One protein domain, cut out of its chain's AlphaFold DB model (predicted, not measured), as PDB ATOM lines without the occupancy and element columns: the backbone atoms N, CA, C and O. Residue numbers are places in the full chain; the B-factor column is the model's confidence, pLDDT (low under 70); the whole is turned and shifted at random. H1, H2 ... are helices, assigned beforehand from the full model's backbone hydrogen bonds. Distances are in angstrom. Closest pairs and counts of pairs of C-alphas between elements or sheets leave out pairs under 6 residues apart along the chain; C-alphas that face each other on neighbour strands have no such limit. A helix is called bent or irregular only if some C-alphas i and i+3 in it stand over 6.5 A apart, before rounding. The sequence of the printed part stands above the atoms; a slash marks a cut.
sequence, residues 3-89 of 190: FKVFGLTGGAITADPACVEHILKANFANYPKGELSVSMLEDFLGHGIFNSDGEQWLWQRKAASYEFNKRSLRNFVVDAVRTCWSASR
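This is residues 3 to 89 of the 190 residues of an uncharacterized protein of Hordeum vulgare subsp. vulgare (UniProt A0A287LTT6). This is a drawn-out chain of four helices in which no helix touches another: H1, H2 and H3, with the links between them, form a loose, open frame, and H4 sticks out from the end of H3 as a long arm. At the other end of the longest axis the printed part begins with a stretch that has no named element, residues 3 to 16, of which residues 5 to 10 stick out. The 87 printed residues include four named helices, in the order H1, H2, H3, H4, and no named strand; the class is all helix, with 55 residues in the helices. The whole is extended, with a radius of gyration of the C-alphas of 19.2 A, and its C-alphas span 61 by 29 by 27 A, a rod in outline.

Start at Phe 3 and go through residues 3 to 16, whose C-alphas lie 18 to 30 A from the mean of all C-alphas. Then comes H1, residues 17 to 26; residues 14 to 22, of which 17 to 22 belong to H1, stand free. A short link of 8 residues leads to H2, residues 35 to 45, and H1 and H2 are apart. Another short link of 8 residues leads to H3, residues 54 to 67, which is apart from both H1 and H2. A tight link of 2 residues leads to H4, residues 70 to 89, and H3 and H4 meet only through their link. H4 is apart from H1 and from H2, and its residues 70 to 75 and 77 to 89 stand free. In H1, H3 and H4 each O i to N i+4 pair is within hydrogen-bond range; in H2 5 of 7 are.

Find C-alpha 17 at (33.521, -42.780, -51.735), where H1 begins; it is neither bent nor irregular, but only just: C-alphas 23 and 26 are 6.5 A apart. H2, from Glu 35 to Leu 45, is irregular, only just: C-alphas 40 and 43 are 6.6 A apart. Look next at C-alpha 54, at (19.746, -59.669, -54.701), from which H3 runs 20.6 A to C-alpha 67. H4, the longest helix with 20 residues, runs 28.2 A from C-alpha 70 to C-alpha 89 at (-8.558, -24.733, -35.254).

The two C-alphas farthest apart are those of Phe 6 and Arg 89, at 60.8 A. Without the stretches that stand free, 52 residues remain, spanning 45 by 30 by 23 A. The printed part has no cut, and no link between the helices is long. The mean pLDDT of the printed part is 78.7; residues 3 to 10 and 88 to 89 are under 70.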
ATOM      1  N   PHE A   3      39.231 -51.879 -36.799       51.59
ATOM      2  CA  PHE A   3      39.253 -52.189 -35.372       51.59
ATOM      3  C   PHE A   3      39.341 -53.708 -35.231       51.59
ATOM      4  O   PHE A   3      38.352 -54.421 -35.397       51.59
ATOM      5  N   LYS A   4      40.546 -54.220 -34.975       46.50
ATOM      6  CA  LYS A   4      40.760 -55.643 -34.705       46.50
ATOM      7  C   LYS A   4      40.810 -55.856 -33.195       46.50
ATOM      8  O   LYS A   4      41.876 -55.842 -32.594       46.50
ATOM      9  N   VAL A   5      39.637 -56.021 -32.587       53.66
ATOM     10  CA  VAL A   5      39.516 -56.532 -31.216       53.66
ATOM     11  C   VAL A   5      39.568 -58.057 -31.302       53.66
ATOM     12  O   VAL A   5      38.767 -58.665 -32.013       53.66
ATOM     13  N   PHE A   6      40.543 -58.678 -30.636       43.69
ATOM     14  CA  PHE A   6      40.693 -60.135 -30.606       43.69
ATOM     15  C   PHE A   6      39.423 -60.784 -30.030       43.69
ATOM     16  O   PHE A   6      39.104 -60.585 -28.862       43.69
ATOM     17  N   GLY A   7      38.697 -61.545 -30.858       55.56
ATOM     18  CA  GLY A   7      37.497 -62.299 -30.461       55.56
ATOM     19  C   GLY A   7      36.169 -61.802 -31.046       55.56
ATOM     20  O   GLY A   7      35.183 -62.527 -30.976       55.56
ATOM     21  N   LEU A   8      36.135 -60.626 -31.679       58.66
ATOM     22  CA  LEU A   8      34.979 -60.146 -32.444       58.66
ATOM     23  C   LEU A   8      35.317 -60.162 -33.936       58.66
ATOM     24  O   LEU A   8      36.434 -59.827 -34.335       58.66
ATOM     25  N   THR A   9      34.358 -60.569 -34.769       62.16
ATOM     26  CA  THR A   9      34.445 -60.467 -36.229       62.16
ATOM     27  C   THR A   9      34.879 -59.047 -36.605       62.16
ATOM     28  O   THR A   9      34.195 -58.072 -36.305       62.16
ATOM     29  N   GLY A  10      36.075 -58.918 -37.187       66.81
ATOM     30  CA  GLY A  10      36.684 -57.618 -37.465       66.81
ATOM     31  C   GLY A  10      35.815 -56.792 -38.410       66.81
ATOM     32  O   GLY A  10      35.598 -57.184 -39.554       66.81
ATOM     33  N   GLY A  11      35.327 -55.648 -37.932       70.69
ATOM     34  CA  GLY A  11      34.577 -54.686 -38.733       70.69
ATOM     35  C   GLY A  11      35.513 -53.687 -39.407       70.69
ATOM     36  O   GLY A  11      36.385 -53.099 -38.761       70.69
ATOM     37  N   ALA A  12      35.326 -53.469 -40.707       77.00
ATOM     38  CA  ALA A  12      35.983 -52.390 -41.432       77.00
ATOM     39  C   ALA A  12      35.001 -51.225 -41.601       77.00
ATOM     40  O   ALA A  12      33.930 -51.392 -42.179       77.00
ATOM     41  N   ILE A  13      35.373 -50.042 -41.108       79.56
ATOM     42  CA  ILE A  13      34.630 -48.802 -41.354       79.56
ATOM     43  C   ILE A  13      35.411 -48.005 -42.392       79.56
ATOM     44  O   ILE A  13      36.592 -47.679 -42.189       79.56
ATOM     45  N   THR A  14      34.748 -47.717 -43.508       83.94
ATOM     46  CA  THR A  14      35.280 -46.916 -44.610       83.94
ATOM     47  C   THR A  14      34.370 -45.720 -44.869       83.94
ATOM     48  O   THR A  14      33.149 -45.842 -44.810       83.94
ATOM     49  N   ALA A  15      34.980 -44.563 -45.115       88.50
ATOM     50  CA  ALA A  15      34.309 -43.328 -45.526       88.50
ATOM     51  C   ALA A  15      34.770 -42.874 -46.923       88.50
ATOM     52  O   ALA A  15      34.378 -41.809 -47.389       88.50
ATOM     53  N   ASP A  16      35.621 -43.672 -47.575       90.94
ATOM     54  CA  ASP A  16      36.101 -43.390 -48.920       90.94
ATOM     55  C   ASP A  16      34.972 -43.635 -49.939       90.94
ATOM     56  O   ASP A  16      34.427 -44.747 -49.977       90.94
ATOM     57  N   PRO A  17      34.598 -42.635 -50.762       90.12
ATOM     58  CA  PRO A  17      33.521 -42.780 -51.735       90.12
ATOM     59  C   PRO A  17      33.766 -43.911 -52.739       90.12
ATOM     60  O   PRO A  17      32.800 -44.563 -53.132       90.12
ATOM     61  N   ALA A  18      35.021 -44.200 -53.109       88.69
ATOM     62  CA  ALA A  18      35.329 -45.291 -54.036       88.69
ATOM     63  C   ALA A  18      35.036 -46.666 -53.410       88.69
ATOM     64  O   ALA A  18      34.387 -47.513 -54.030       88.69
ATOM     65  N   CYS A  19      35.420 -46.870 -52.147       85.75
ATOM     66  CA  CYS A  19      35.033 -48.061 -51.389       85.75
ATOM     67  C   CYS A  19      33.509 -48.186 -51.226       85.75
ATOM     68  O   CYS A  19      32.958 -49.280 -51.356       85.75
ATOM     69  N   VAL A  20      32.813 -47.080 -50.950       87.00
ATOM     70  CA  VAL A  20      31.351 -47.080 -50.780       87.00
ATOM     71  C   VAL A  20      30.644 -47.426 -52.091       87.00
ATOM     72  O   VAL A  20      29.720 -48.241 -52.085       87.00
ATOM     73  N   GLU A  21      31.086 -46.873 -53.223       88.25
ATOM     74  CA  GLU A  21      30.546 -47.231 -54.538       88.25
ATOM     75  C   GLU A  21      30.803 -48.708 -54.863       88.25
ATOM     76  O   GLU A  21      29.909 -49.401 -55.358       88.25
ATOM     77  N   HIS A  22      31.990 -49.217 -54.527       87.44
ATOM     78  CA  HIS A  22      32.317 -50.620 -54.739       87.44
ATOM     79  C   HIS A  22      31.357 -51.556 -53.989       87.44
ATOM     80  O   HIS A  22      30.796 -52.475 -54.590       87.44
ATOM     81  N   ILE A  23      31.118 -51.288 -52.702       85.62
ATOM     82  CA  ILE A  23      30.269 -52.119 -51.836       85.62
ATOM     83  C   ILE A  23      28.787 -51.992 -52.216       85.62
ATOM     84  O   ILE A  23      28.077 -52.992 -52.288       85.62
ATOM     85  N   LEU A  24      28.299 -50.771 -52.464       81.62
ATOM     86  CA  LEU A  24      26.864 -50.519 -52.631       81.62
ATOM     87  C   LEU A  24      26.359 -50.670 -54.071       81.62
ATOM     88  O   LEU A  24      25.157 -50.849 -54.261       81.62
ATOM     89  N   LYS A  25      27.230 -50.556 -55.080       82.00
ATOM     90  CA  LYS A  25      26.818 -50.487 -56.491       82.00
ATOM     91  C   LYS A  25      27.525 -51.507 -57.374       82.00
ATOM     92  O   LYS A  25      26.846 -52.209 -58.117       82.00
ATOM     93  N   ALA A  26      28.854 -51.589 -57.316       79.44
ATOM     94  CA  ALA A  26      29.614 -52.413 -58.259       79.44
ATOM     95  C   ALA A  26      29.581 -53.908 -57.915       79.44
ATOM     96  O   ALA A  26      29.505 -54.735 -58.819       79.44
ATOM     97  N   ASN A  27      29.635 -54.260 -56.627       81.44
ATOM     98  CA  ASN A  27      29.827 -55.645 -56.200       81.44
ATOM     99  C   ASN A  27      28.907 -56.067 -55.043       81.44
ATOM    100  O   ASN A  27      29.334 -56.721 -54.097       81.44
ATOM    101  N   PHE A  28      27.625 -55.702 -55.120       79.12
ATOM    102  CA  PHE A  28      26.652 -55.976 -54.055       79.12
ATOM    103  C   PHE A  28      26.490 -57.476 -53.743       79.12
ATOM    104  O   PHE A  28      26.353 -57.859 -52.587       79.12
ATOM    105  N   ALA A  29      26.554 -58.343 -54.761       78.75
ATOM    106  CA  ALA A  29      26.387 -59.790 -54.590       78.75
ATOM    107  C   ALA A  29      27.497 -60.444 -53.745       78.75
ATOM    108  O   ALA A  29      27.274 -61.499 -53.158       78.75
ATOM    109  N   ASN A  30      28.677 -59.823 -53.670       85.12
ATOM    110  CA  ASN A  30      29.815 -60.336 -52.908       85.12
ATOM    111  C   ASN A  30      29.797 -59.911 -51.429       85.12
ATOM    112  O   ASN A  30      30.621 -60.371 -50.644       85.12
ATOM    113  N   TYR A  31      28.862 -59.041 -51.041       82.38
ATOM    114  CA  TYR A  31      28.694 -58.570 -49.668       82.38
ATOM    115  C   TYR A  31      27.290 -58.930 -49.159       82.38
ATOM    116  O   TYR A  31      26.445 -58.042 -49.021       82.38
ATOM    117  N   PRO A  32      27.014 -60.224 -48.888       80.06
ATOM    118  CA  PRO A  32      25.750 -60.624 -48.280       80.06
ATOM    119  C   PRO A  32      25.611 -59.976 -46.900       80.06
ATOM    120  O   PRO A  32      26.602 -59.752 -46.194       80.06
ATOM    121  N   LYS A  33      24.377 -59.660 -46.501       82.06
ATOM    122  CA  LYS A  33      24.137 -59.087 -45.176       82.06
ATOM    123  C   LYS A  33      24.516 -60.101 -44.102       82.06
ATOM    124  O   LYS A  33      24.251 -61.291 -44.226       82.06
ATOM    125  N   GLY A  34      25.165 -59.621 -43.045       81.62
ATOM    126  CA  GLY A  34      25.588 -60.488 -41.953       81.62
ATOM    127  C   GLY A  34      24.397 -61.045 -41.171       81.62
ATOM    128  O   GLY A  34      23.429 -60.327 -40.924       81.62
ATOM    129  N   GLU A  35      24.527 -62.284 -40.697       77.69
ATOM    130  CA  GLU A  35      23.524 -63.013 -39.899       77.69
ATOM    131  C   GLU A  35      23.007 -62.216 -38.688       77.69
ATOM    132  O   GLU A  35      21.830 -62.252 -38.335       77.69
ATOM    133  N   LEU A  36      23.877 -61.410 -38.071       77.88
ATOM    134  CA  LEU A  36      23.504 -60.528 -36.960       77.88
ATOM    135  C   LEU A  36      22.503 -59.440 -37.374       77.88
ATOM    136  O   LEU A  36      21.637 -59.064 -36.595       77.88
ATOM    137  N   SER A  37      22.618 -58.916 -38.595       71.31
ATOM    138  CA  SER A  37      21.682 -57.906 -39.106       71.31
ATOM    139  C   SER A  37      20.347 -58.532 -39.498       71.31
ATOM    140  O   SER A  37      19.302 -57.930 -39.267       71.31
ATOM    141  N   VAL A  38      20.392 -59.744 -40.056       81.12
ATOM    142  CA  VAL A  38      19.219 -60.549 -40.421       81.12
ATOM    143  C   VAL A  38      18.404 -60.874 -39.171       81.12
ATOM    144  O   VAL A  38      17.262 -60.439 -39.065       81.12
ATOM    145  N   SER A  39      19.015 -61.535 -38.185       80.12
ATOM    146  CA  SER A  39      18.352 -61.974 -36.946       80.12
ATOM    147  C   SER A  39      17.754 -60.824 -36.130       80.12
ATOM    148  O   SER A  39      16.631 -60.928 -35.647       80.12
ATOM    149  N   MET A  40      18.445 -59.683 -36.019       79.62
ATOM    150  CA  MET A  40      17.904 -58.522 -35.297       79.62
ATOM    151  C   MET A  40      16.701 -57.878 -35.997       79.62
ATOM    152  O   MET A  40      15.835 -57.303 -35.335       79.62
ATOM    153  N   LEU A  41      16.661 -57.908 -37.331       80.12
ATOM    154  CA  LEU A  41      15.599 -57.271 -38.112       80.12
ATOM    155  C   LEU A  41      14.473 -58.240 -38.472       80.12
ATOM    156  O   LEU A  41      13.394 -57.779 -38.845       80.12
ATOM    157  N   GLU A  42      14.680 -59.546 -38.330       80.81
ATOM    158  CA  GLU A  42      13.683 -60.570 -38.629       80.81
ATOM    159  C   GLU A  42      12.439 -60.431 -37.740       80.81
ATOM    160  O   GLU A  42      11.325 -60.400 -38.259       80.81
ATOM    161  N   ASP A  43      12.598 -60.210 -36.435       79.31
ATOM    162  CA  ASP A  43      11.456 -60.059 -35.516       79.31
ATOM    163  C   ASP A  43      10.584 -58.829 -35.829       79.31
ATOM    164  O   ASP A  43       9.379 -58.809 -35.564       79.31
ATOM    165  N   PHE A  44      11.184 -57.782 -36.402       78.75
ATOM    166  CA  PHE A  44      10.505 -56.514 -36.680       78.75
ATOM    167  C   PHE A  44       9.975 -56.399 -38.109       78.75
ATOM    168  O   PHE A  44       8.883 -55.873 -38.332       78.75
ATOM    169  N   LEU A  45      10.776 -56.811 -39.086       76.19
ATOM    170  CA  LEU A  45      10.549 -56.605 -40.517       76.19
ATOM    171  C   LEU A  45      10.403 -57.928 -41.277       76.19
ATOM    172  O   LEU A  45      10.057 -57.900 -42.460       76.19
ATOM    173  N   GLY A  46      10.650 -59.067 -40.627       80.69
ATOM    174  CA  GLY A  46      10.647 -60.390 -41.240       80.69
ATOM    175  C   GLY A  46      11.607 -60.463 -42.423       80.69
ATOM    176  O   GLY A  46      12.728 -59.958 -42.389       80.69
ATOM    177  N   HIS A  47      11.112 -61.028 -43.523       73.62
ATOM    178  CA  HIS A  47      11.794 -61.081 -44.821       73.62
ATOM    179  C   HIS A  47      11.538 -59.800 -45.651       73.62
ATOM    180  O   HIS A  47      11.235 -59.841 -46.848       73.62
ATOM    181  N   GLY A  48      11.559 -58.644 -44.985       76.50
ATOM    182  CA  GLY A  48      11.289 -57.340 -45.588       76.50
ATOM    183  C   GLY A  48      12.461 -56.791 -46.406       76.50
ATOM    184  O   GLY A  48      13.528 -57.392 -46.484       76.50
ATOM    185  N   ILE A  49      12.292 -55.586 -46.954       79.62
ATOM    186  CA  ILE A  49      13.265 -54.902 -47.836       79.62
ATOM    187  C   ILE A  49      14.668 -54.718 -47.238       79.62
ATOM    188  O   ILE A  49      15.625 -54.471 -47.961       79.62
ATOM    189  N   PHE A  50      14.820 -54.803 -45.919       78.62
ATOM    190  CA  PHE A  50      16.135 -54.714 -45.284       78.62
ATOM    191  C   PHE A  50      16.806 -56.076 -45.131       78.62
ATOM    192  O   PHE A  50      18.030 -56.134 -45.117       78.62
ATOM    193  N   ASN A  51      16.022 -57.151 -45.105       81.19
ATOM    194  CA  ASN A  51      16.498 -58.512 -44.902       81.19
ATOM    195  C   ASN A  51      16.628 -59.307 -46.215       81.19
ATOM    196  O   ASN A  51      17.381 -60.266 -46.297       81.19
ATOM    197  N   SER A  52      15.923 -58.891 -47.271       81.38
ATOM    198  CA  SER A  52      16.044 -59.481 -48.605       81.38
ATOM    199  C   SER A  52      17.315 -59.014 -49.321       81.38
ATOM    200  O   SER A  52      17.694 -57.844 -49.220       81.38
ATOM    201  N   ASP A  53      17.950 -59.915 -50.076       80.62
ATOM    202  CA  ASP A  53      19.139 -59.646 -50.894       80.62
ATOM    203  C   ASP A  53      18.873 -59.906 -52.391       80.62
ATOM    204  O   ASP A  53      17.845 -60.469 -52.784       80.62
ATOM    205  N   GLY A  54      19.783 -59.437 -53.251       83.31
ATOM    206  CA  GLY A  54      19.746 -59.669 -54.701       83.31
ATOM    207  C   GLY A  54      18.489 -59.142 -55.411       83.31
ATOM    208  O   GLY A  54      18.058 -58.005 -55.207       83.31
ATOM    209  N   GLU A  55      17.894 -59.966 -56.281       83.31
ATOM    210  CA  GLU A  55      16.713 -59.585 -57.072       83.31
ATOM    211  C   GLU A  55      15.465 -59.326 -56.224       83.31
ATOM    212  O   GLU A  55      14.669 -58.444 -56.554       83.31
ATOM    213  N   GLN A  56      15.295 -60.053 -55.115       84.06
ATOM    214  CA  GLN A  56      14.143 -59.872 -54.228       84.06
ATOM    215  C   GLN A  56      14.163 -58.478 -53.598       84.06
ATOM    216  O   GLN A  56      13.138 -57.792 -53.562       84.06
ATOM    217  N   TRP A  57      15.348 -58.025 -53.188       85.06
ATOM    218  CA  TRP A  57      15.570 -56.669 -52.703       85.06
ATOM    219  C   TRP A  57      15.234 -55.614 -53.759       85.06
ATOM    220  O   TRP A  57      14.503 -54.660 -53.481       85.06
ATOM    221  N   LEU A  58      15.722 -55.797 -54.992       85.50
ATOM    222  CA  LEU A  58      15.469 -54.876 -56.106       85.50
ATOM    223  C   LEU A  58      13.973 -54.750 -56.404       85.50
ATOM    224  O   LEU A  58      13.461 -53.638 -56.562       85.50
ATOM    225  N   TRP A  59      13.256 -55.873 -56.434       87.44
ATOM    226  CA  TRP A  59      11.814 -55.899 -56.661       87.44
ATOM    227  C   TRP A  59      11.043 -55.191 -55.549       87.44
ATOM    228  O   TRP A  59      10.202 -54.330 -55.827       87.44
ATOM    229  N   GLN A  60      11.363 -55.492 -54.289       87.31
ATOM    230  CA  GLN A  60      10.743 -54.848 -53.132       87.31
ATOM    231  C   GLN A  60      11.043 -53.342 -53.099       87.31
ATOM    232  O   GLN A  60      10.145 -52.540 -52.843       87.31
ATOM    233  N   ARG A  61      12.270 -52.927 -53.436       88.25
ATOM    234  CA  ARG A  61      12.666 -51.514 -53.513       88.25
ATOM    235  C   ARG A  61      11.981 -50.776 -54.652       88.25
ATOM    236  O   ARG A  61      11.578 -49.628 -54.464       88.25
ATOM    237  N   LYS A  62      11.799 -51.417 -55.807       88.31
ATOM    238  CA  LYS A  62      11.051 -50.851 -56.937       88.31
ATOM    239  C   LYS A  62       9.578 -50.655 -56.576       88.31
ATOM    240  O   LYS A  62       9.036 -49.582 -56.826       88.31
ATOM    241  N   ALA A  63       8.965 -51.644 -55.926       86.44
ATOM    242  CA  ALA A  63       7.595 -51.548 -55.430       86.44
ATOM    243  C   ALA A  63       7.447 -50.441 -54.370       86.44
ATOM    244  O   ALA A  63       6.572 -49.588 -54.491       86.44
ATOM    245  N   ALA A  64       8.349 -50.385 -53.386       84.50
ATOM    246  CA  ALA A  64       8.341 -49.341 -52.363       84.50
ATOM    247  C   ALA A  64       8.519 -47.941 -52.973       84.50
ATOM    248  O   ALA A  64       7.794 -47.013 -52.629       84.50
ATOM    249  N   SER A  65       9.436 -47.786 -53.931       83.25
ATOM    250  CA  SER A  65       9.679 -46.505 -54.606       83.25
ATOM    251  C   SER A  65       8.453 -45.998 -55.373       83.25
ATOM    252  O   SER A  65       8.238 -44.791 -55.459       83.25
ATOM    253  N   TYR A  66       7.636 -46.907 -55.912       80.50
ATOM    254  CA  TYR A  66       6.390 -46.553 -56.588       80.50
ATOM    255  C   TYR A  66       5.333 -46.016 -55.610       80.50
ATOM    256  O   TYR A  66       4.670 -45.020 -55.897       80.50
ATOM    257  N   GLU A  67       5.219 -46.621 -54.428       74.19
ATOM    258  CA  GLU A  67       4.301 -46.167 -53.374       74.19
ATOM    259  C   GLU A  67       4.751 -44.829 -52.752       74.19
ATOM    260  O   GLU A  67       3.935 -43.938 -52.492       74.19
ATOM    261  N   PHE A  68       6.067 -44.625 -52.607       72.56
ATOM    262  CA  PHE A  68       6.689 -43.371 -52.156       72.56
ATOM    263  C   PHE A  68       6.939 -42.364 -53.294       72.56
ATOM    264  O   PHE A  68       7.876 -41.563 -53.248       72.56
ATOM    265  N   ASN A  69       6.099 -42.357 -54.329       80.19
ATOM    266  CA  ASN A  69       6.212 -41.386 -55.413       80.19
ATOM    267  C   ASN A  69       6.059 -39.940 -54.885       80.19
ATOM    268  O   ASN A  69       5.233 -39.665 -54.012       80.19
ATOM    269  N   LYS A  70       6.802 -38.985 -55.462       75.50
ATOM    270  CA  LYS A  70       6.810 -37.550 -55.108       75.50
ATOM    271  C   LYS A  70       5.403 -36.956 -54.953       75.50
ATOM    272  O   LYS A  70       5.162 -36.159 -54.048       75.50
ATOM    273  N   ARG A  71       4.456 -37.368 -55.805       77.31
ATOM    274  CA  ARG A  71       3.050 -36.926 -55.734       77.31
ATOM    275  C   ARG A  71       2.313 -37.498 -54.517       77.31
ATOM    276  O   ARG A  71       1.579 -36.763 -53.867       77.31
ATOM    277  N   SER A  72       2.544 -38.772 -54.200       77.88
ATOM    278  CA  SER A  72       1.996 -39.448 -53.015       77.88
ATOM    279  C   SER A  72       2.526 -38.804 -51.731       77.88
ATOM    280  O   SER A  72       1.748 -38.415 -50.862       77.88
ATOM    281  N   LEU A  73       3.839 -38.553 -51.674       79.38
ATOM    282  CA  LEU A  73       4.485 -37.913 -50.530       79.38
ATOM    283  C   LEU A  73       3.980 -36.481 -50.302       79.38
ATOM    284  O   LEU A  73       3.622 -36.128 -49.181       79.38
ATOM    285  N   ARG A  74       3.899 -35.660 -51.359       82.56
ATOM    286  CA  ARG A  74       3.366 -34.292 -51.259       82.56
ATOM    287  C   ARG A  74       1.927 -34.294 -50.751       82.56
ATOM    288  O   ARG A  74       1.592 -33.492 -49.885       82.56
ATOM    289  N   ASN A  75       1.091 -35.187 -51.275       83.94
ATOM    290  CA  ASN A  75      -0.297 -35.301 -50.839       83.94
ATOM    291  C   ASN A  75      -0.385 -35.714 -49.366       83.94
ATOM    292  O   ASN A  75      -1.156 -35.111 -48.631       83.94
ATOM    293  N   PHE A  76       0.442 -36.662 -48.922       85.31
ATOM    294  CA  PHE A  76       0.507 -37.076 -47.521       85.31
ATOM    295  C   PHE A  76       0.920 -35.931 -46.588       85.31
ATOM    296  O   PHE A  76       0.274 -35.711 -45.569       85.31
ATOM    297  N   VAL A  77       1.960 -35.169 -46.937       86.38
ATOM    298  CA  VAL A  77       2.414 -34.030 -46.120       86.38
ATOM    299  C   VAL A  77       1.336 -32.952 -46.046       86.38
ATOM    300  O   VAL A  77       1.042 -32.447 -44.967       86.38
ATOM    301  N   VAL A  78       0.707 -32.626 -47.178       88.19
ATOM    302  CA  VAL A  78      -0.388 -31.651 -47.219       88.19
ATOM    303  C   VAL A  78      -1.577 -32.129 -46.385       88.19
ATOM    304  O   VAL A  78      -2.161 -31.326 -45.664       88.19
ATOM    305  N   ASP A  79      -1.919 -33.414 -46.439       85.56
ATOM    306  CA  ASP A  79      -3.011 -33.997 -45.655       85.56
ATOM    307  C   ASP A  79      -2.699 -34.012 -44.151       85.56
ATOM    308  O   ASP A  79      -3.534 -33.625 -43.334       85.56
ATOM    309  N   ALA A  80      -1.466 -34.352 -43.773       85.06
ATOM    310  CA  ALA A  80      -1.007 -34.321 -42.387       85.06
ATOM    311  C   ALA A  80      -1.037 -32.899 -41.810       85.06
ATOM    312  O   ALA A  80      -1.560 -32.688 -40.714       85.06
ATOM    313  N   VAL A  81      -0.537 -31.911 -42.561       90.56
ATOM    314  CA  VAL A  81      -0.570 -30.500 -42.156       90.56
ATOM    315  C   VAL A  81      -2.008 -30.002 -42.076       90.56
ATOM    316  O   VAL A  81      -2.365 -29.377 -41.085       90.56
ATOM    317  N   ARG A  82      -2.862 -30.313 -43.059       83.00
ATOM    318  CA  ARG A  82      -4.282 -29.926 -43.036       83.00
ATOM    319  C   ARG A  82      -5.031 -30.542 -41.866       83.00
ATOM    320  O   ARG A  82      -5.815 -29.840 -41.243       83.00
ATOM    321  N   THR A  83      -4.773 -31.808 -41.553       82.75
ATOM    322  CA  THR A  83      -5.387 -32.513 -40.420       82.75
ATOM    323  C   THR A  83      -4.918 -31.937 -39.086       82.75
ATOM    324  O   THR A  83      -5.720 -31.733 -38.181       82.75
ATOM    325  N   CYS A  84      -3.623 -31.648 -38.952       73.50
ATOM    326  CA  CYS A  84      -3.071 -31.047 -37.739       73.50
ATOM    327  C   CYS A  84      -3.557 -29.600 -37.562       73.50
ATOM    328  O   CYS A  84      -3.915 -29.185 -36.463       73.50
ATOM    329  N   TRP A  85      -3.657 -28.852 -38.659       78.12
ATOM    330  CA  TRP A  85      -4.158 -27.484 -38.673       78.12
ATOM    331  C   TRP A  85      -5.660 -27.398 -38.392       78.12
ATOM    332  O   TRP A  85      -6.085 -26.543 -37.620       78.12
ATOM    333  N   SER A  86      -6.471 -28.290 -38.968       72.88
ATOM    334  CA  SER A  86      -7.906 -28.343 -38.683       72.88
ATOM    335  C   SER A  86      -8.170 -28.766 -37.240       72.88
ATOM    336  O   SER A  86      -8.983 -28.131 -36.575       72.88
ATOM    337  N   ALA A  87      -7.412 -29.733 -36.709       71.81
ATOM    338  CA  ALA A  87      -7.450 -30.090 -35.291       71.81
ATOM    339  C   ALA A  87      -7.071 -28.904 -34.387       71.81
ATOM    340  O   ALA A  87      -7.766 -28.631 -33.414       71.81
ATOM    341  N   SER A  88      -6.031 -28.143 -34.749       64.75
ATOM    342  CA  SER A  88      -5.625 -26.938 -34.016       64.75
ATOM    343  C   SER A  88      -6.666 -25.816 -34.061       64.75
ATOM    344  O   SER A  88      -6.660 -24.965 -33.179       64.75
ATOM    345  N   ARG A  89      -7.531 -25.772 -35.082       61.00
ATOM    346  CA  ARG A  89      -8.558 -24.733 -35.254       61.00
ATOM    347  C   ARG A  89      -9.865 -25.084 -34.535       61.00
ATOM    348  O   ARG A  89     -10.559 -24.192 -34.060       61.00
TER     349      ARG A  89